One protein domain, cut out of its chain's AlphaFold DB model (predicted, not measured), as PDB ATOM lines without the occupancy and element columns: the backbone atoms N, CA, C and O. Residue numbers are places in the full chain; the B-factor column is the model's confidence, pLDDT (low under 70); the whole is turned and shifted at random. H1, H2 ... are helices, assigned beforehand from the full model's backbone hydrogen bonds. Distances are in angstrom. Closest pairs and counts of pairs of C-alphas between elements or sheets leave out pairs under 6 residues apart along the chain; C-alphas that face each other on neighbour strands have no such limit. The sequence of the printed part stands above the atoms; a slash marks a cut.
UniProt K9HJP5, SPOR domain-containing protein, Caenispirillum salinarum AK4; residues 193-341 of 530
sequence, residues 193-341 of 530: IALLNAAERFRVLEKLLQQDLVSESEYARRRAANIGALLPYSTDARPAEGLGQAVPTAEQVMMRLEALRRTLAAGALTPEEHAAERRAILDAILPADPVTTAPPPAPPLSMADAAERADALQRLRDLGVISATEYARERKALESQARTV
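This is residues 193 to 341 of the 530 residues of the protein "SPOR domain-containing protein" of Caenispirillum salinarum AK4 (UniProt K9HJP5). Three helical hairpins follow one another along a rod: H1 and H2 in the middle, H3 and H4 at one end, H5 and H6 at the other. The 149 printed residues include six named helices, H1 to H6 along the chain, and no named strand: all helix. The whole is only just compact, close to loose, with radius of gyration of the C-alphas 17.3 A and spans 61 by 28 by 25 A.

H1, residues 193 to 210, spans 25.3 A from (32.184, 45.088, -2.328). H2 is 216 to 229, H3 250 to 265, H4 271 to 285, H5 303 to 318; H6, 324 to 341, spans 25.8 A to (43.265, 21.930, -0.598).

H1 touches H2, closest C-alphas Leu 209 and Glu 216, 6.6 A, and H3, Val 204 and Ala 250, 4.8 A. H1 and H5 are close but not clearly touching, Ala 199 and Leu 316, 7.2 A. Not every O i to N i+4 pair is within hydrogen-bond range in H2, 8 of 10, and H6, 13 of 14.

The printed part has no cut; links H2 to H3 and H4 to H5 are long. Residue 193 is under pLDDT 70.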
ATOM      1  N   ILE A 193      33.048  44.016  -2.853       65.12
ATOM      2  CA  ILE A 193      32.184  45.088  -2.328       65.12
ATOM      3  C   ILE A 193      31.363  44.614  -1.127       65.12
ATOM      4  O   ILE A 193      31.209  45.358  -0.163       65.12
ATOM      5  N   ALA A 194      30.871  43.374  -1.143       75.75
ATOM      6  CA  ALA A 194      30.070  42.845  -0.046       75.75
ATOM      7  C   ALA A 194      30.883  42.780   1.260       75.75
ATOM      8  O   ALA A 194      30.386  43.143   2.323       75.75
ATOM      9  N   LEU A 195      32.163  42.405   1.183       86.19
ATOM     10  CA  LEU A 195      33.055  42.437   2.344       86.19
ATOM     11  C   LEU A 195      33.325  43.868   2.834       86.19
ATOM     12  O   LEU A 195      33.388  44.100   4.040       86.19
ATOM     13  N   LEU A 196      33.463  44.832   1.919       80.31
ATOM     14  CA  LEU A 196      33.655  46.240   2.278       80.31
ATOM     15  C   LEU A 196      32.408  46.836   2.943       80.31
ATOM     16  O   LEU A 196      32.537  47.531   3.945       80.31
ATOM     17  N   ASN A 197      31.213  46.509   2.449       81.12
ATOM     18  CA  ASN A 197      29.952  46.903   3.077       81.12
ATOM     19  C   ASN A 197      29.817  46.310   4.484       81.12
ATOM     20  O   ASN A 197      29.421  47.009   5.416       81.12
ATOM     21  N   ALA A 198      30.196  45.037   4.654       92.75
ATOM     22  CA  ALA A 198      30.242  44.416   5.969       92.75
ATOM     23  C   ALA A 198      31.221  45.160   6.882       92.75
ATOM     24  O   ALA A 198      30.829  45.553   7.974       92.75
ATOM     25  N   ALA A 199      32.449  45.430   6.428       92.62
ATOM     26  CA  ALA A 199      33.443  46.190   7.184       92.62
ATOM     27  C   ALA A 199      32.939  47.589   7.582       92.62
ATOM     28  O   ALA A 199      33.127  47.998   8.728       92.62
ATOM     29  N   GLU A 200      32.243  48.291   6.685       88.56
ATOM     30  CA  GLU A 200      31.677  49.613   6.964       88.56
ATOM     31  C   GLU A 200      30.638  49.571   8.091       88.56
ATOM     32  O   GLU A 200      30.652  50.431   8.966       88.56
ATOM     33  N   ARG A 201      29.808  48.522   8.179       95.56
ATOM     34  CA  ARG A 201      28.873  48.339   9.311       95.56
ATOM     35  C   ARG A 201      29.595  48.289  10.662       95.56
ATOM     36  O   ARG A 201      29.112  48.872  11.634       95.56
ATOM     37  N   PHE A 202      30.763  47.637  10.732       97.75
ATOM     38  CA  PHE A 202      31.587  47.625  11.950       97.75
ATOM     39  C   PHE A 202      32.170  49.008  12.257       97.75
ATOM     40  O   PHE A 202      32.167  49.406  13.422       97.75
ATOM     41  N   ARG A 203      32.613  49.759  11.237       95.31
ATOM     42  CA  ARG A 203      33.123  51.134  11.408       95.31
ATOM     43  C   ARG A 203      32.045  52.092  11.885       95.31
ATOM     44  O   ARG A 203      32.299  52.889  12.781       95.31
ATOM     45  N   VAL A 204      30.837  51.990  11.331       92.56
ATOM     46  CA  VAL A 204      29.680  52.766  11.787       92.56
ATOM     47  C   VAL A 204      29.441  52.498  13.269       92.56
ATOM     48  O   VAL A 204      29.375  53.440  14.053       92.56
ATOM     49  N   LEU A 205      29.382  51.230  13.686       97.38
ATOM     50  CA  LEU A 205      29.151  50.892  15.090       97.38
ATOM     51  C   LEU A 205      30.292  51.359  16.014       97.38
ATOM     52  O   LEU A 205      30.026  51.848  17.110       97.38
ATOM     53  N   GLU A 206      31.547  51.253  15.573       95.75
ATOM     54  CA  GLU A 206      32.708  51.796  16.289       95.75
ATOM     55  C   GLU A 206      32.614  53.319  16.439       95.75
ATOM     56  O   GLU A 206      32.847  53.858  17.521       95.75
ATOM     57  N   LYS A 207      32.204  54.028  15.384       93.94
ATOM     58  CA  LYS A 207      32.009  55.477  15.438       93.94
ATOM     59  C   LYS A 207      30.902  55.861  16.416       93.94
ATOM     60  O   LYS A 207      31.063  56.825  17.155       93.94
ATOM     61  N   LEU A 208      29.806  55.100  16.466       96.31
ATOM     62  CA  LEU A 208      28.741  55.319  17.450       96.31
ATOM     63  C   LEU A 208      29.226  55.092  18.886       96.31
ATOM     64  O   LEU A 208      28.831  55.848  19.774       96.31
ATOM     65  N   LEU A 209      30.092  54.099  19.118       96.88
ATOM     66  CA  LEU A 209      30.744  53.893  20.414       96.88
ATOM     67  C   LEU A 209      31.604  55.107  20.799       96.88
ATOM     68  O   LEU A 209      31.459  55.636  21.892       96.88
ATOM     69  N   GLN A 210      32.437  55.605  19.879       95.94
ATOM     70  CA  GLN A 210      33.294  56.783  20.103       95.94
ATOM     71  C   GLN A 210      32.522  58.084  20.376       95.94
ATOM     72  O   GLN A 210      33.126  59.083  20.758       95.94
ATOM     73  N   GLN A 211      31.222  58.125  20.084       95.00
ATOM     74  CA  GLN A 211      30.347  59.279  20.315       95.00
ATOM     75  C   GLN A 211      29.361  59.036  21.467       95.00
ATOM     76  O   GLN A 211      28.373  59.759  21.587       95.00
ATOM     77  N   ASP A 212      29.580  57.989  22.273       95.56
ATOM     78  CA  ASP A 212      28.714  57.582  23.387       95.56
ATOM     79  C   ASP A 212      27.251  57.334  22.970       95.56
ATOM     80  O   ASP A 212      26.308  57.398  23.768       95.56
ATOM     81  N   LEU A 213      27.034  57.042  21.684       94.81
ATOM     82  CA  LEU A 213      25.729  56.691  21.143       94.81
ATOM     83  C   LEU A 213      25.447  55.204  21.284       94.81
ATOM     84  O   LEU A 213      24.284  54.832  21.197       94.81
ATOM     85  N   VAL A 214      26.453  54.371  21.544       96.62
ATOM     86  CA  VAL A 214      26.361  52.937  21.855       96.62
ATOM     87  C   VAL A 214      27.298  52.656  23.032       96.62
ATOM     88  O   VAL A 214      28.377  53.233  23.094       96.62
ATOM     89  N   SER A 215      26.897  51.803  23.980       97.12
ATOM     90  CA  SER A 215      27.774  51.435  25.102       97.12
ATOM     91  C   SER A 215      28.844  50.427  24.674       97.12
ATOM     92  O   SER A 215      28.634  49.654  23.739       97.12
ATOM     93  N   GLU A 216      29.953  50.343  25.412       97.75
ATOM     94  CA  GLU A 216      30.989  49.323  25.171       97.75
ATOM     95  C   GLU A 216      30.417  47.900  25.164       97.75
ATOM     96  O   GLU A 216      30.756  47.088  24.306       97.75
ATOM     97  N   SER A 217      29.495  47.599  26.084       97.69
ATOM     98  CA  SER A 217      28.849  46.288  26.170       97.69
ATOM     99  C   SER A 217      27.924  45.998  24.987       97.69
ATOM    100  O   SER A 217      27.854  44.862  24.521       97.69
ATOM    101  N   GLU A 218      27.218  47.008  24.473       97.56
ATOM    102  CA  GLU A 218      26.374  46.868  23.289       97.56
ATOM    103  C   GLU A 218      27.223  46.686  22.023       97.56
ATOM    104  O   GLU A 218      26.947  45.774  21.239       97.56
ATOM    105  N   TYR A 219      28.293  47.472  21.871       98.25
ATOM    106  CA  TYR A 219      29.276  47.305  20.801       98.25
ATOM    107  C   TYR A 219      29.888  45.900  20.824       98.25
ATOM    108  O   TYR A 219      29.855  45.195  19.815       98.25
ATOM    109  N   ALA A 220      30.392  45.465  21.983       97.94
ATOM    110  CA  ALA A 220      31.068  44.181  22.130       97.94
ATOM    111  C   ALA A 220      30.152  43.004  21.770       97.94
ATOM    112  O   ALA A 220      30.576  42.116  21.033       97.94
ATOM    113  N   ARG A 221      28.888  43.019  22.221       98.12
ATOM    114  CA  ARG A 221      27.906  41.974  21.882       98.12
ATOM    115  C   ARG A 221      27.632  41.903  20.381       98.12
ATOM    116  O   ARG A 221      27.774  40.837  19.791       98.12
ATOM    117  N   ARG A 222      27.302  43.037  19.754       98.38
ATOM    118  CA  ARG A 222      26.999  43.115  18.311       98.38
ATOM    119  C   ARG A 222      28.197  42.717  17.457       98.38
ATOM    120  O   ARG A 222      28.047  41.963  16.496       98.38
ATOM    121  N   ARG A 223      29.393  43.178  17.829       98.12
ATOM    122  CA  ARG A 223      30.636  42.798  17.157       98.12
ATOM    123  C   ARG A 223      30.883  41.300  17.283       98.12
ATOM    124  O   ARG A 223      31.096  40.657  16.265       98.12
ATOM    125  N   ALA A 224      30.819  40.746  18.494       97.31
ATOM    126  CA  ALA A 224      31.060  39.326  18.732       97.31
ATOM    127  C   ALA A 224      30.082  38.429  17.957       97.31
ATOM    128  O   ALA A 224      30.517  37.450  17.357       97.31
ATOM    129  N   ALA A 225      28.797  38.795  17.900       98.06
ATOM    130  CA  ALA A 225      27.780  38.038  17.171       98.06
ATOM    131  C   ALA A 225      28.019  37.998  15.650       98.06
ATOM    132  O   ALA A 225      27.653  37.027  14.995       98.06
ATOM    133  N   ASN A 226      28.654  39.029  15.078       98.06
ATOM    134  CA  ASN A 226      28.787  39.173  13.626       98.06
ATOM    135  C   ASN A 226      30.222  39.083  13.101       98.06
ATOM    136  O   ASN A 226      30.422  39.132  11.888       98.06
ATOM    137  N   ILE A 227      31.234  38.953  13.965       97.69
ATOM    138  CA  ILE A 227      32.644  39.024  13.552       97.69
ATOM    139  C   ILE A 227      33.025  37.948  12.524       97.69
ATOM    140  O   ILE A 227      33.929  38.177  11.725       97.69
ATOM    141  N   GLY A 228      32.293  36.828  12.464       96.81
ATOM    142  CA  GLY A 228      32.460  35.796  11.433       96.81
ATOM    143  C   GLY A 228      32.227  36.279   9.999       96.81
ATOM    144  O   GLY A 228      32.690  35.639   9.063       96.81
ATOM    145  N   ALA A 229      31.590  37.438   9.798       96.69
ATOM    146  CA  ALA A 229      31.504  38.071   8.481       96.69
ATOM    147  C   ALA A 229      32.862  38.593   7.982       96.69
ATOM    148  O   ALA A 229      33.090  38.647   6.776       96.69
ATOM    149  N   LEU A 230      33.745  38.989   8.907       97.44
ATOM    150  CA  LEU A 230      35.097  39.480   8.623       97.44
ATOM    151  C   LEU A 230      36.161  38.396   8.829       97.44
ATOM    152  O   LEU A 230      37.171  38.390   8.130       97.44
ATOM    153  N   LEU A 231      35.937  37.505   9.800       97.56
ATOM    154  CA  LEU A 231      36.871  36.471  10.250       97.56
ATOM    155  C   LEU A 231      36.225  35.074  10.171       97.56
ATOM    156  O   LEU A 231      35.992  34.455  11.209       97.56
ATOM    157  N   PRO A 232      35.863  34.589   8.973       95.88
ATOM    158  CA  PRO A 232      35.058  33.378   8.813       95.88
ATOM    159  C   PRO A 232      35.700  32.090   9.361       95.88
ATOM    160  O   PRO A 232      34.976  31.160   9.699       95.88
ATOM    161  N   TYR A 233      37.027  31.986   9.455       95.81
ATOM    162  CA  TYR A 233      37.704  30.720   9.775       95.81
ATOM    163  C   TYR A 233      38.217  30.595  11.209       95.81
ATOM    164  O   TYR A 233      38.544  29.488  11.635       95.81
ATOM    165  N   SER A 234      38.343  31.698  11.943       95.94
ATOM    166  CA  SER A 234      38.879  31.720  13.313       95.94
ATOM    167  C   SER A 234      37.826  31.938  14.395       95.94
ATOM    168  O   SER A 234      38.179  32.042  15.573       95.94
ATOM    169  N   THR A 235      36.551  31.999  14.015       93.94
ATOM    170  CA  THR A 235      35.423  32.144  14.933       93.94
ATOM    171  C   THR A 235      34.292  31.195  14.563       93.94
ATOM    172  O   THR A 235      34.027  30.956  13.390       93.94
ATOM    173  N   ASP A 236      33.584  30.711  15.580       90.75
ATOM    174  CA  ASP A 236      32.354  29.934  15.406       90.75
ATOM    175  C   ASP A 236      31.109  30.840  15.334       90.75
ATOM    176  O   ASP A 236      29.993  30.363  15.122       90.75
ATOM    177  N   ALA A 237      31.276  32.157  15.524       92.12
ATOM    178  CA  ALA A 237      30.181  33.116  15.460       92.12
ATOM    179  C   ALA A 237      29.580  33.156  14.050       92.12
ATOM    180  O   ALA A 237      30.244  33.548  13.088       92.12
ATOM    181  N   ARG A 238      28.304  32.779  13.939       93.00
ATOM    182  CA  ARG A 238      27.555  32.795  12.682       93.00
ATOM    183  C   ARG A 238      26.937  34.185  12.494       93.00
ATOM    184  O   ARG A 238      26.014  34.529  13.231       93.00
ATOM    185  N   PRO A 239      27.450  35.000  11.556       96.12
ATOM    186  CA  PRO A 239      27.010  36.379  11.409       96.12
ATOM    187  C   PRO A 239      25.603  36.460  10.825       96.12
ATOM    188  O   PRO A 239      25.144  35.511  10.190       96.12
ATOM    189  N   ALA A 240      24.946  37.608  10.978       96.00
ATOM    190  CA  ALA A 240      23.681  37.866  10.301       96.00
ATOM    191  C   ALA A 240      23.801  37.693   8.781       96.00
ATOM    192  O   ALA A 240      24.806  38.063   8.165       96.00
ATOM    193  N   GLU A 241      22.749  37.172   8.159       91.56
ATOM    194  CA  GLU A 241      22.638  37.210   6.706       91.56
ATOM    195  C   GLU A 241      22.465  38.660   6.212       91.56
ATOM    196  O   GLU A 241      21.933  39.523   6.910       91.56
ATOM    197  N   GLY A 242      22.948  38.963   5.004       85.69
ATOM    198  CA  GLY A 242      22.759  40.282   4.392       85.69
ATOM    199  C   GLY A 242      23.728  41.379   4.852       85.69
ATOM    200  O   GLY A 242      23.614  42.509   4.382       85.69
ATOM    201  N   LEU A 243      24.741  41.079   5.674       89.69
ATOM    202  CA  LEU A 243      25.767  42.073   6.048       89.69
ATOM    203  C   LEU A 243      26.568  42.617   4.853       89.69
ATOM    204  O   LEU A 243      27.155  43.691   4.952       89.69
ATOM    205  N   GLY A 244      26.552  41.921   3.713       83.88
ATOM    206  CA  GLY A 244      27.144  42.398   2.464       83.88
ATOM    207  C   GLY A 244      26.363  43.505   1.746       83.88
ATOM    208  O   GLY A 244      26.862  44.071   0.775       83.88
ATOM    209  N   GLN A 245      25.148  43.824   2.197       82.69
ATOM    210  CA  GLN A 245      24.331  44.890   1.618       82.69
ATOM    211  C   GLN A 245      24.829  46.270   2.044       82.69
ATOM    212  O   GLN A 245      25.352  46.431   3.153       82.69
ATOM    213  N   ALA A 246      24.600  47.269   1.189       73.69
ATOM    214  CA  ALA A 246      24.946  48.660   1.465       73.69
ATOM    215  C   ALA A 246      24.391  49.125   2.825       73.69
ATOM    216  O   ALA A 246      23.301  48.722   3.244       73.69
ATOM    217  N   VAL A 247      25.159  49.964   3.515       81.06
ATOM    218  CA  VAL A 247      24.828  50.505   4.837       81.06
ATOM    219  C   VAL A 247      24.837  52.037   4.780       81.06
ATOM    220  O   VAL A 247      25.651  52.606   4.049       81.06
ATOM    221  N   PRO A 248      23.945  52.726   5.515       74.81
ATOM    222  CA  PRO A 248      24.047  54.168   5.702       74.81
ATOM    223  C   PRO A 248      25.384  54.579   6.334       74.81
ATOM    224  O   PRO A 248      25.987  53.823   7.095       74.81
ATOM    225  N   THR A 249      25.805  55.811   6.067       79.19
ATOM    226  CA  THR A 249      26.989  56.421   6.702       79.19
ATOM    227  C   THR A 249      26.791  56.603   8.208       79.19
ATOM    228  O   THR A 249      25.658  56.714   8.692       79.19
ATOM    229  N   ALA A 250      27.891  56.698   8.960       79.44
ATOM    230  CA  ALA A 250      27.837  56.932  10.401       79.44
ATOM    231  C   ALA A 250      27.062  58.214  10.738       79.44
ATOM    232  O   ALA A 250      26.222  58.206  11.635       79.44
ATOM    233  N   GLU A 251      27.254  59.285   9.969       80.56
ATOM    234  CA  GLU A 251      26.580  60.570  10.153       80.56
ATOM    235  C   GLU A 251      25.061  60.448   9.987       80.56
ATOM    236  O   GLU A 251      24.303  61.000  10.785       80.56
ATOM    237  N   GLN A 252      24.593  59.693   8.988       77.94
ATOM    238  CA  GLN A 252      23.161  59.445   8.784       77.94
ATOM    239  C   GLN A 252      22.543  58.693   9.966       77.94
ATOM    240  O   GLN A 252      21.453  59.048  10.425       77.94
ATOM    241  N   VAL A 253      23.249  57.689  10.489       84.38
ATOM    242  CA  VAL A 253      22.795  56.929  11.657       84.38
ATOM    243  C   VAL A 253      22.776  57.808  12.906       84.38
ATOM    244  O   VAL A 253      21.776  57.826  13.624       84.38
ATOM    245  N   MET A 254      23.840  58.578  13.145       84.19
ATOM    246  CA  MET A 254      23.926  59.518  14.265       84.19
ATOM    247  C   MET A 254      22.773  60.524  14.233       84.19
ATOM    248  O   MET A 254      22.048  60.649  15.220       84.19
ATOM    249  N   MET A 255      22.525  61.162  13.081       80.19
ATOM    250  CA  MET A 255      21.416  62.107  12.909       80.19
ATOM    251  C   MET A 255      20.060  61.475  13.237       80.19
ATOM    252  O   MET A 255      19.215  62.110  13.875       80.19
ATOM    253  N   ARG A 256      19.837  60.219  12.830       89.44
ATOM    254  CA  ARG A 256      18.594  59.495  13.124       89.44
ATOM    255  C   ARG A 256      18.452  59.195  14.621       89.44
ATOM    256  O   ARG A 256      17.373  59.413  15.171       89.44
ATOM    257  N   LEU A 257      19.519  58.743  15.283       92.25
ATOM    258  CA  LEU A 257      19.519  58.471  16.726       92.25
ATOM    259  C   LEU A 257      19.313  59.750  17.553       92.25
ATOM    260  O   LEU A 257      18.550  59.754  18.517       92.25
ATOM    261  N   GLU A 258      19.935  60.860  17.162       89.88
ATOM    262  CA  GLU A 258      19.735  62.165  17.800       89.88
ATOM    263  C   GLU A 258      18.319  62.707  17.591       89.88
ATOM    264  O   GLU A 258      17.734  63.296  18.505       89.88
ATOM    265  N   ALA A 259      17.741  62.510  16.400       88.88
ATOM    266  CA  ALA A 259      16.348  62.851  16.144       88.88
ATOM    267  C   ALA A 259      15.413  62.086  17.093       88.88
ATOM    268  O   ALA A 259      14.588  62.722  17.741       88.88
ATOM    269  N   LEU A 260      15.604  60.771  17.265       89.31
ATOM    270  CA  LEU A 260      14.821  59.970  18.216       89.31
ATOM    271  C   LEU A 260      14.940  60.475  19.659       89.31
ATOM    272  O   LEU A 260      13.924  60.615  20.341       89.31
ATOM    273  N   ARG A 261      16.155  60.817  20.114       93.38
ATOM    274  CA  ARG A 261      16.368  61.383  21.460       93.38
ATOM    275  C   ARG A 261      15.614  62.697  21.659       93.38
ATOM    276  O   ARG A 261      15.067  62.929  22.734       93.38
ATOM    277  N   ARG A 262      15.562  63.556  20.633       94.19
ATOM    278  CA  ARG A 262      14.792  64.811  20.677       94.19
ATOM    279  C   ARG A 262      13.285  64.562  20.706       94.19
ATOM    280  O   ARG A 262      12.595  65.240  21.458       94.19
ATOM    281  N   THR A 263      12.785  63.588  19.948       91.88
ATOM    282  CA  THR A 263      11.363  63.209  19.956       91.88
ATOM    283  C   THR A 263      10.924  62.691  21.328       91.88
ATOM    284  O   THR A 263       9.872  63.094  21.821       91.88
ATOM    285  N   LEU A 264      11.765  61.879  21.983       95.31
ATOM    286  CA  LEU A 264      11.567  61.449  23.372       95.31
ATOM    287  C   LEU A 264      11.552  62.647  24.336       95.31
ATOM    288  O   LEU A 264      10.643  62.771  25.148       95.31
ATOM    289  N   ALA A 265      12.523  63.561  24.226       96.00
ATOM    290  CA  ALA A 265      12.592  64.751  25.081       96.00
ATOM    291  C   ALA A 265      11.385  65.693  24.910       96.00
ATOM    292  O   ALA A 265      11.008  66.387  25.850       96.00
ATOM    293  N   ALA A 266      10.770  65.703  23.725       96.38
ATOM    294  CA  ALA A 266       9.543  66.440  23.444       96.38
ATOM    295  C   ALA A 266       8.267  65.735  23.951       96.38
ATOM    296  O   ALA A 266       7.181  66.294  23.821       96.38
ATOM    297  N   GLY A 267       8.374  64.518  24.502       95.75
ATOM    298  CA  GLY A 267       7.238  63.728  24.988       95.75
ATOM    299  C   GLY A 267       6.390  63.084  23.885       95.75
ATOM    300  O   GLY A 267       5.325  62.552  24.176       95.75
ATOM    301  N   ALA A 268       6.847  63.119  22.629       94.94
ATOM    302  CA  ALA A 268       6.151  62.513  21.491       94.94
ATOM    303  C   ALA A 268       6.457  61.011  21.324       94.94
ATOM    304  O   ALA A 268       5.927  60.378  20.417       94.94
ATOM    305  N   LEU A 269       7.329  60.459  22.172       89.75
ATOM    306  CA  LEU A 269       7.706  59.050  22.204       89.75
ATOM    307  C   LEU A 269       7.841  58.608  23.662       89.75
ATOM    308  O   LEU A 269       8.394  59.353  24.473       89.75
ATOM    309  N   THR A 270       7.369  57.412  23.997       97.06
ATOM    310  CA  THR A 270       7.614  56.806  25.314       97.06
ATOM    311  C   THR A 270       9.053  56.276  25.419       97.06
ATOM    312  O   THR A 270       9.703  56.027  24.395       97.06
ATOM    313  N   PRO A 271       9.601  56.089  26.637       97.31
ATOM    314  CA  PRO A 271      10.914  55.466  26.819       97.31
ATOM    315  C   PRO A 271      11.026  54.084  26.157       97.31
ATOM    316  O   PRO A 271      12.066  53.759  25.580       97.31
ATOM    317  N   GLU A 272       9.956  53.291  26.209       96.25
ATOM    318  CA  GLU A 272       9.875  51.954  25.629       96.25
ATOM    319  C   GLU A 272       9.902  52.002  24.096       96.25
ATOM    320  O   GLU A 272      10.696  51.295  23.472       96.25
ATOM    321  N   GLU A 273       9.102  52.877  23.479       95.19
ATOM    322  CA  GLU A 273       9.104  53.064  22.022       95.19
ATOM    323  C   GLU A 273      10.447  53.616  21.530       95.19
ATOM    324  O   GLU A 273      10.990  53.145  20.532       95.19
ATOM    325  N   HIS A 274      11.045  54.558  22.265       97.19
ATOM    326  CA  HIS A 274      12.388  55.051  21.965       97.19
ATOM    327  C   HIS A 274      13.425  53.925  21.984       97.19
ATOM    328  O   HIS A 274      14.269  53.842  21.087       97.19
ATOM    329  N   ALA A 275      13.379  53.058  22.998       95.69
ATOM    330  CA  ALA A 275      14.284  51.922  23.095       95.69
ATOM    331  C   ALA A 275      14.093  50.942  21.924       95.69
ATOM    332  O   ALA A 275      15.087  50.478  21.362       95.69
ATOM    333  N   ALA A 276      12.846  50.672  21.523       96.00
ATOM    334  CA  ALA A 276      12.525  49.807  20.390       96.00
ATOM    335  C   ALA A 276      13.026  50.381  19.052       96.00
ATOM    336  O   ALA A 276      13.718  49.686  18.308       96.00
ATOM    337  N   GLU A 277      12.765  51.661  18.779       95.81
ATOM    338  CA  GLU A 277      13.210  52.356  17.561       95.81
ATOM    339  C   GLU A 277      14.738  52.406  17.452       95.81
ATOM    340  O   GLU A 277      15.327  52.074  16.420       95.81
ATOM    341  N   ARG A 278      15.407  52.776  18.551       96.81
ATOM    342  CA  ARG A 278      16.871  52.775  18.628       96.81
ATOM    343  C   ARG A 278      17.427  51.382  18.349       96.81
ATOM    344  O   ARG A 278      18.378  51.252  17.578       96.81
ATOM    345  N   ARG A 279      16.855  50.349  18.978       96.06
ATOM    346  CA  ARG A 279      17.279  48.963  18.772       96.06
ATOM    347  C   ARG A 279      17.124  48.561  17.308       96.06
ATOM    348  O   ARG A 279      18.075  48.021  16.760       96.06
ATOM    349  N   ALA A 280      15.996  48.876  16.673       93.50
ATOM    350  CA  ALA A 280      15.754  48.556  15.267       93.50
ATOM    351  C   ALA A 280      16.803  49.186  14.332       93.50
ATOM    352  O   ALA A 280      17.311  48.513  13.437       93.50
ATOM    353  N   ILE A 281      17.194  50.443  14.574       93.00
ATOM    354  CA  ILE A 281      18.262  51.111  13.807       93.00
ATOM    355  C   ILE A 281      19.598  50.383  13.971       93.00
ATOM    356  O   ILE A 281      20.293  50.136  12.988       93.00
ATOM    357  N   LEU A 282      19.967  50.041  15.206       96.25
ATOM    358  CA  LEU A 282      21.232  49.360  15.477       96.25
ATOM    359  C   LEU A 282      21.228  47.920  14.945       96.25
ATOM    360  O   LEU A 282      22.251  47.461  14.439       96.25
ATOM    361  N   ASP A 283      20.086  47.231  14.996       94.69
ATOM    362  CA  ASP A 283      19.908  45.884  14.447       94.69
ATOM    363  C   ASP A 283      19.993  45.872  12.913       94.69
ATOM    364  O   ASP A 283      20.558  44.940  12.345       94.69
ATOM    365  N   ALA A 284      19.540  46.937  12.242       90.56
ATOM    366  CA  ALA A 284      19.702  47.103  10.796       90.56
ATOM    367  C   ALA A 284      21.166  47.327  10.361       90.56
ATOM    368  O   ALA A 284      21.516  47.048   9.210       90.56
ATOM    369  N   ILE A 285      22.025  47.828  11.258       94.12
ATOM    370  CA  ILE A 285      23.464  48.014  11.006       94.12
ATOM    371  C   ILE A 285      24.212  46.721  11.317       94.12
ATOM    372  O   ILE A 285      24.836  46.146  10.421       94.12
ATOM    373  N   LEU A 286      24.145  46.279  12.576       97.12
ATOM    374  CA  LEU A 286      24.824  45.093  13.084       97.12
ATOM    375  C   LEU A 286      24.011  44.497  14.253       97.12
ATOM    376  O   LEU A 286      24.086  45.023  15.369       97.12
ATOM    377  N   PRO A 287      23.218  43.434  14.039       97.50
ATOM    378  CA  PRO A 287      22.295  42.912  15.046       97.50
ATOM    379  C   PRO A 287      23.021  42.265  16.221       97.50
ATOM    380  O   PRO A 287      24.002  41.552  16.038       97.50
ATOM    381  N   ALA A 288      22.538  42.500  17.441       97.25
ATOM    382  CA  ALA A 288      23.111  41.863  18.629       97.25
ATOM    383  C   ALA A 288      22.811  40.357  18.666       97.25
ATOM    384  O   ALA A 288      23.674  39.577  19.055       97.25
ATOM    385  N   ASP A 289      21.617  39.982  18.203       96.31
ATOM    386  CA  ASP A 289      21.097  38.617  18.202       96.31
ATOM    387  C   ASP A 289      20.565  38.290  16.790       96.31
ATOM    388  O   ASP A 289      19.395  38.550  16.491       96.31
ATOM    389  N   PRO A 290      21.416  37.808  15.866       95.56
ATOM    390  CA  PRO A 290      20.997  37.514  14.501       95.56
ATOM    391  C   PRO A 290      20.023  36.329  14.463       95.56
ATOM    392  O   PRO A 290      20.376  35.208  14.818       95.56
ATOM    393  N   VAL A 291      18.794  36.578  14.003       92.56
ATOM    394  CA  VAL A 291      17.753  35.542  13.861       92.56
ATOM    395  C   VAL A 291      18.054  34.620  12.679       92.56
ATOM    396  O   VAL A 291      17.960  33.401  12.800       92.56
ATOM    397  N   THR A 292      18.461  35.206  11.552       93.31
ATOM    398  CA  THR A 292      18.908  34.478  10.361       93.31
ATOM    399  C   THR A 292      20.408  34.661  10.217       93.31
ATOM    400  O   THR A 292      20.892  35.789  10.096       93.31
ATOM    401  N   THR A 293      21.145  33.553  10.255       94.00
ATOM    402  CA  THR A 293      22.607  33.565  10.193       94.00
ATOM    403  C   THR A 293      23.118  33.007   8.874       94.00
ATOM    404  O   THR A 293      22.492  32.145   8.259       94.00
ATOM    405  N   ALA A 294      24.278  33.497   8.442       88.50
ATOM    406  CA  ALA A 294      24.937  33.002   7.250       88.50
ATOM    407  C   ALA A 294      25.301  31.508   7.398       88.50
ATOM    408  O   ALA A 294      25.610  31.046   8.506       88.50
ATOM    409  N   PRO A 295      25.298  30.742   6.292       88.06
ATOM    410  CA  PRO A 295      25.835  29.382   6.256       88.06
ATOM    411  C   PRO A 295      27.310  29.328   6.698       88.06
ATOM    412  O   PRO A 295      27.993  30.358   6.688       88.06
ATOM    413  N   PRO A 296      27.838  28.145   7.071       88.06
ATOM    414  CA  PRO A 296      29.245  28.028   7.408       88.06
ATOM    415  C   PRO A 296      30.097  28.340   6.168       88.06
ATOM    416  O   PRO A 296      29.706  28.003   5.041       88.06
ATOM    417  N   PRO A 297      31.267  28.972   6.350       90.25
ATOM    418  CA  PRO A 297      32.107  29.354   5.234       90.25
ATOM    419  C   PRO A 297      32.696  28.112   4.573       90.25
ATOM    420  O   PRO A 297      33.283  27.246   5.223       90.25
ATOM    421  N   ALA A 298      32.578  28.050   3.253       91.25
ATOM    422  CA  ALA A 298      33.244  27.046   2.452       91.25
ATOM    423  C   ALA A 298      34.772  27.214   2.570       91.25
ATOM    424  O   ALA A 298      35.270  28.352   2.638       91.25
ATOM    425  N   PRO A 299      35.543  26.112   2.561       91.00
ATOM    426  CA  PRO A 299      36.995  26.187   2.450       91.00
ATOM    427  C   PRO A 299      37.403  26.884   1.136       91.00
ATOM    428  O   PRO A 299      36.595  26.979   0.205       91.00
ATOM    429  N   PRO A 300      38.643  27.396   1.033       86.69
ATOM    430  CA  PRO A 300      39.156  27.887  -0.237       86.69
ATOM    431  C   PRO A 300      39.148  26.757  -1.275       86.69
ATOM    432  O   PRO A 300      39.366  25.594  -0.945       86.69
ATOM    433  N   LEU A 301      38.894  27.094  -2.535       83.25
ATOM    434  CA  LEU A 301      38.815  26.136  -3.641       83.25
ATOM    435  C   LEU A 301      40.192  25.841  -4.249       83.25
ATOM    436  O   LEU A 301      40.405  24.793  -4.853       83.25
ATOM    437  N   SER A 302      41.136  26.769  -4.097       78.44
ATOM    438  CA  SER A 302      42.494  26.676  -4.634       78.44
ATOM    439  C   SER A 302      43.490  27.461  -3.775       78.44
ATOM    440  O   SER A 302      43.109  28.219  -2.883       78.44
ATOM    441  N   MET A 303      44.786  27.309  -4.061       77.00
ATOM    442  CA  MET A 303      45.822  28.146  -3.440       77.00
ATOM    443  C   MET A 303      45.700  29.620  -3.850       77.00
ATOM    444  O   MET A 303      45.991  30.493  -3.037       77.00
ATOM    445  N   ALA A 304      45.244  29.896  -5.076       70.44
ATOM    446  CA  ALA A 304      44.993  31.257  -5.546       70.44
ATOM    447  C   ALA A 304      43.815  31.899  -4.792       70.44
ATOM    448  O   ALA A 304      43.943  33.011  -4.294       70.44
ATOM    449  N   ASP A 305      42.720  31.160  -4.600       73.50
ATOM    450  CA  ASP A 305      41.569  31.600  -3.797       73.50
ATOM    451  C   ASP A 305      41.968  31.835  -2.325       73.50
ATOM    452  O   ASP A 305      41.614  32.840  -1.708       73.50
ATOM    453  N   ALA A 306      42.809  30.964  -1.758       77.31
ATOM    454  CA  ALA A 306      43.364  31.179  -0.422       77.31
ATOM    455  C   ALA A 306      44.257  32.433  -0.324       77.31
ATOM    456  O   ALA A 306      44.302  33.060   0.736       77.31
ATOM    457  N   ALA A 307      44.973  32.797  -1.392       75.81
ATOM    458  CA  ALA A 307      45.765  34.024  -1.450       75.81
ATOM    459  C   ALA A 307      44.867  35.268  -1.553       75.81
ATOM    460  O   ALA A 307      45.052  36.207  -0.785       75.81
ATOM    461  N   GLU A 308      43.829  35.242  -2.395       73.69
ATOM    462  CA  GLU A 308      42.860  36.341  -2.507       73.69
ATOM    463  C   GLU A 308      42.160  36.623  -1.165       73.69
ATOM    464  O   GLU A 308      42.046  37.774  -0.731       73.69
ATOM    465  N   ARG A 309      41.756  35.566  -0.449       84.75
ATOM    466  CA  ARG A 309      41.172  35.677   0.901       84.75
ATOM    467  C   ARG A 309      42.171  36.237   1.920       84.75
ATOM    468  O   ARG A 309      41.777  36.983   2.814       84.75
ATOM    469  N   ALA A 310      43.461  35.929   1.778       79.94
ATOM    470  CA  ALA A 310      44.519  36.499   2.614       79.94
ATOM    471  C   ALA A 310      44.684  38.005   2.387       79.94
ATOM    472  O   ALA A 310      44.819  38.769   3.343       79.94
ATOM    473  N   ASP A 311      44.633  38.429   1.127       75.62
ATOM    474  CA  ASP A 311      44.724  39.834   0.747       75.62
ATOM    475  C   ASP A 311      43.486  40.610   1.205       75.62
ATOM    476  O   ASP A 311      43.587  41.749   1.664       75.62
ATOM    477  N   ALA A 312      42.306  39.993   1.137       79.44
ATOM    478  CA  ALA A 312      41.090  40.553   1.714       79.44
ATOM    479  C   ALA A 312      41.232  40.771   3.227       79.44
ATOM    480  O   ALA A 312      40.957  41.867   3.718       79.44
ATOM    481  N   LEU A 313      41.745  39.774   3.949       90.25
ATOM    482  CA  LEU A 313      42.017  39.866   5.381       90.25
ATOM    483  C   LEU A 313      43.032  40.972   5.719       90.25
ATOM    484  O   LEU A 313      42.865  41.714   6.688       90.25
ATOM    485  N   GLN A 314      44.070  41.118   4.896       81.62
ATOM    486  CA  GLN A 314      45.055  42.191   5.003       81.62
ATOM    487  C   GLN A 314      44.407  43.575   4.847       81.62
ATOM    488  O   GLN A 314      44.641  44.454   5.677       81.62
ATOM    489  N   ARG A 315      43.520  43.754   3.859       83.19
ATOM    490  CA  ARG A 315      42.763  45.007   3.686       83.19
ATOM    491  C   ARG A 315      41.904  45.341   4.905       83.19
ATOM    492  O   ARG A 315      41.847  46.503   5.294       83.19
ATOM    493  N   LEU A 316      41.263  44.353   5.532       90.50
ATOM    494  CA  LEU A 316      40.477  44.569   6.755       90.50
ATOM    495  C   LEU A 316      41.348  45.079   7.914       90.50
ATOM    496  O   LEU A 316      40.939  45.983   8.643       90.50
ATOM    497  N   ARG A 317      42.562  44.536   8.065       90.38
ATOM    498  CA  ARG A 317      43.530  45.013   9.062       90.38
ATOM    499  C   ARG A 317      43.939  46.456   8.790       90.38
ATOM    500  O   ARG A 317      43.931  47.271   9.705       90.38
ATOM    501  N   ASP A 318      44.263  46.770   7.541       80.62
ATOM    502  CA  ASP A 318      44.723  48.104   7.147       80.62
ATOM    503  C   ASP A 318      43.602  49.159   7.269       80.62
ATOM    504  O   ASP A 318      43.869  50.323   7.560       80.62
ATOM    505  N   LEU A 319      42.333  48.752   7.131       79.75
ATOM    506  CA  LEU A 319      41.162  49.589   7.430       79.75
ATOM    507  C   LEU A 319      40.923  49.802   8.934       79.75
ATOM    508  O   LEU A 319      40.110  50.656   9.289       79.75
ATOM    509  N   GLY A 320      41.601  49.047   9.803       88.06
ATOM    510  CA  GLY A 320      41.466  49.122  11.259       88.06
ATOM    511  C   GLY A 320      40.241  48.404  11.830       88.06
ATOM    512  O   GLY A 320      40.003  48.490  13.028       88.06
ATOM    513  N   VAL A 321      39.469  47.673  11.015       93.69
ATOM    514  CA  VAL A 321      38.237  46.997  11.477       93.69
ATOM    515  C   VAL A 321      38.506  45.698  12.248       93.69
ATOM    516  O   VAL A 321      37.640  45.200  12.975       93.69
ATOM    517  N   ILE A 322      39.718  45.154  12.115       95.75
ATOM    518  CA  ILE A 322      40.202  43.990  12.863       95.75
ATOM    519  C   ILE A 322      41.565  44.291  13.490       95.75
ATOM    520  O   ILE A 322      42.401  44.990  12.916       95.75
ATOM    521  N   SER A 323      41.808  43.728  14.669       92.94
ATOM    522  CA  SER A 323      43.082  43.855  15.379       92.94
ATOM    523  C   SER A 323      44.178  42.973  14.769       92.94
ATOM    524  O   SER A 323      43.911  41.978  14.093       92.94
ATOM    525  N   ALA A 324      45.442  43.266  15.090       92.12
ATOM    526  CA  ALA A 324      46.578  42.433  14.685       92.12
ATOM    527  C   ALA A 324      46.464  40.981  15.191       92.12
ATOM    528  O   ALA A 324      46.846  40.042  14.493       92.12
ATOM    529  N   THR A 325      45.903  40.781  16.389       96.25
ATOM    530  CA  THR A 325      45.718  39.435  16.955       96.25
ATOM    531  C   THR A 325      44.634  38.648  16.224       96.25
ATOM    532  O   THR A 325      44.794  37.451  15.996       96.25
ATOM    533  N   GLU A 326      43.551  39.314  15.827       97.81
ATOM    534  CA  GLU A 326      42.476  38.729  15.026       97.81
ATOM    535  C   GLU A 326      42.963  38.366  13.630       97.81
ATOM    536  O   GLU A 326      42.775  37.233  13.198       97.81
ATOM    537  N   TYR A 327      43.682  39.287  12.984       96.69
ATOM    538  CA  TYR A 327      44.354  39.039  11.714       96.69
ATOM    539  C   TYR A 327      45.248  37.794  11.782       96.69
ATOM    540  O   TYR A 327      45.131  36.903  10.944       96.69
ATOM    541  N   ALA A 328      46.112  37.688  12.797       94.12
ATOM    542  CA  ALA A 328      47.029  36.557  12.927       94.12
ATOM    543  C   ALA A 328      46.296  35.217  13.131       94.12
ATOM    544  O   ALA A 328      46.690  34.202  12.549       94.12
ATOM    545  N   ARG A 329      45.219  35.204  13.933       98.00
ATOM    546  CA  ARG A 329      44.394  34.001  14.144       98.00
ATOM    547  C   ARG A 329      43.691  33.570  12.861       98.00
ATOM    548  O   ARG A 329      43.784  32.401  12.491       98.00
ATOM    549  N   GLU A 330      43.047  34.506  12.174       97.44
ATOM    550  CA  GLU A 330      42.332  34.242  10.925       97.44
ATOM    551  C   GLU A 330      43.281  33.799   9.814       97.44
ATOM    552  O   GLU A 330      43.008  32.827   9.111       97.44
ATOM    553  N   ARG A 331      44.457  34.430   9.710       95.12
ATOM    554  CA  ARG A 331      45.478  34.058   8.731       95.12
ATOM    555  C   ARG A 331      45.926  32.611   8.916       95.12
ATOM    556  O   ARG A 331      45.941  31.850   7.952       95.12
ATOM    557  N   LYS A 332      46.219  32.215  10.158       94.94
ATOM    558  CA  LYS A 332      46.594  30.837  10.500       94.94
ATOM    559  C   LYS A 332      45.467  29.844  10.195       94.94
ATOM    560  O   LYS A 332      45.736  28.746   9.702       94.94
ATOM    561  N   ALA A 333      44.218  30.211  10.480       96.62
ATOM    562  CA  ALA A 333      43.060  29.376  10.178       96.62
ATOM    563  C   ALA A 333      42.898  29.176   8.660       96.62
ATOM    564  O   ALA A 333      42.825  28.034   8.201       96.62
ATOM    565  N   LEU A 334      42.976  30.246   7.869       92.81
ATOM    566  CA  LEU A 334      42.937  30.193   6.405       92.81
ATOM    567  C   LEU A 334      44.079  29.348   5.815       92.81
ATOM    568  O   LEU A 334      43.851  28.538   4.918       92.81
ATOM    569  N   GLU A 335      45.300  29.467   6.342       90.56
ATOM    570  CA  GLU A 335      46.433  28.626   5.927       90.56
ATOM    571  C   GLU A 335      46.186  27.138   6.196       90.56
ATOM    572  O   GLU A 335      46.533  26.290   5.373       90.56
ATOM    573  N   SER A 336      45.569  26.802   7.332       93.75
ATOM    574  CA  SER A 336      45.220  25.413   7.650       93.75
ATOM    575  C   SER A 336      44.200  24.836   6.661       93.75
ATOM    576  O   SER A 336      44.351  23.694   6.219       93.75
ATOM    577  N   GLN A 337      43.229  25.651   6.235       90.25
ATOM    578  CA  GLN A 337      42.258  25.283   5.208       90.25
ATOM    579  C   GLN A 337      42.948  25.091   3.846       90.25
ATOM    580  O   GLN A 337      42.774  24.058   3.198       90.25
ATOM    581  N   ALA A 338      43.832  26.015   3.456       88.00
ATOM    582  CA  ALA A 338      44.585  25.952   2.201       88.00
ATOM    583  C   ALA A 338      45.508  24.721   2.101       88.00
ATOM    584  O   ALA A 338      45.602  24.085   1.051       88.00
ATOM    585  N   ARG A 339      46.145  24.308   3.208       87.62
ATOM    586  CA  ARG A 339      46.957  23.074   3.256       87.62
ATOM    587  C   ARG A 339      46.139  21.820   2.959       87.62
ATOM    588  O   ARG A 339      46.675  20.846   2.434       87.62
ATOM    589  N   THR A 340      44.855  21.808   3.302       86.06
ATOM    590  CA  THR A 340      43.964  20.688   2.981       86.06
ATOM    591  C   THR A 340      43.655  20.647   1.486       86.06
ATOM    592  O   THR A 340      43.741  19.581   0.885       86.06
ATOM    593  N   VAL A 341      43.438  21.806   0.860       76.56
ATOM    594  CA  VAL A 341      43.265  21.930  -0.598       76.56
ATOM    595  C   VAL A 341      44.512  21.466  -1.351       76.56
ATOM    596  O   VAL A 341      44.405  20.684  -2.289       76.56
TER     597      VAL A 341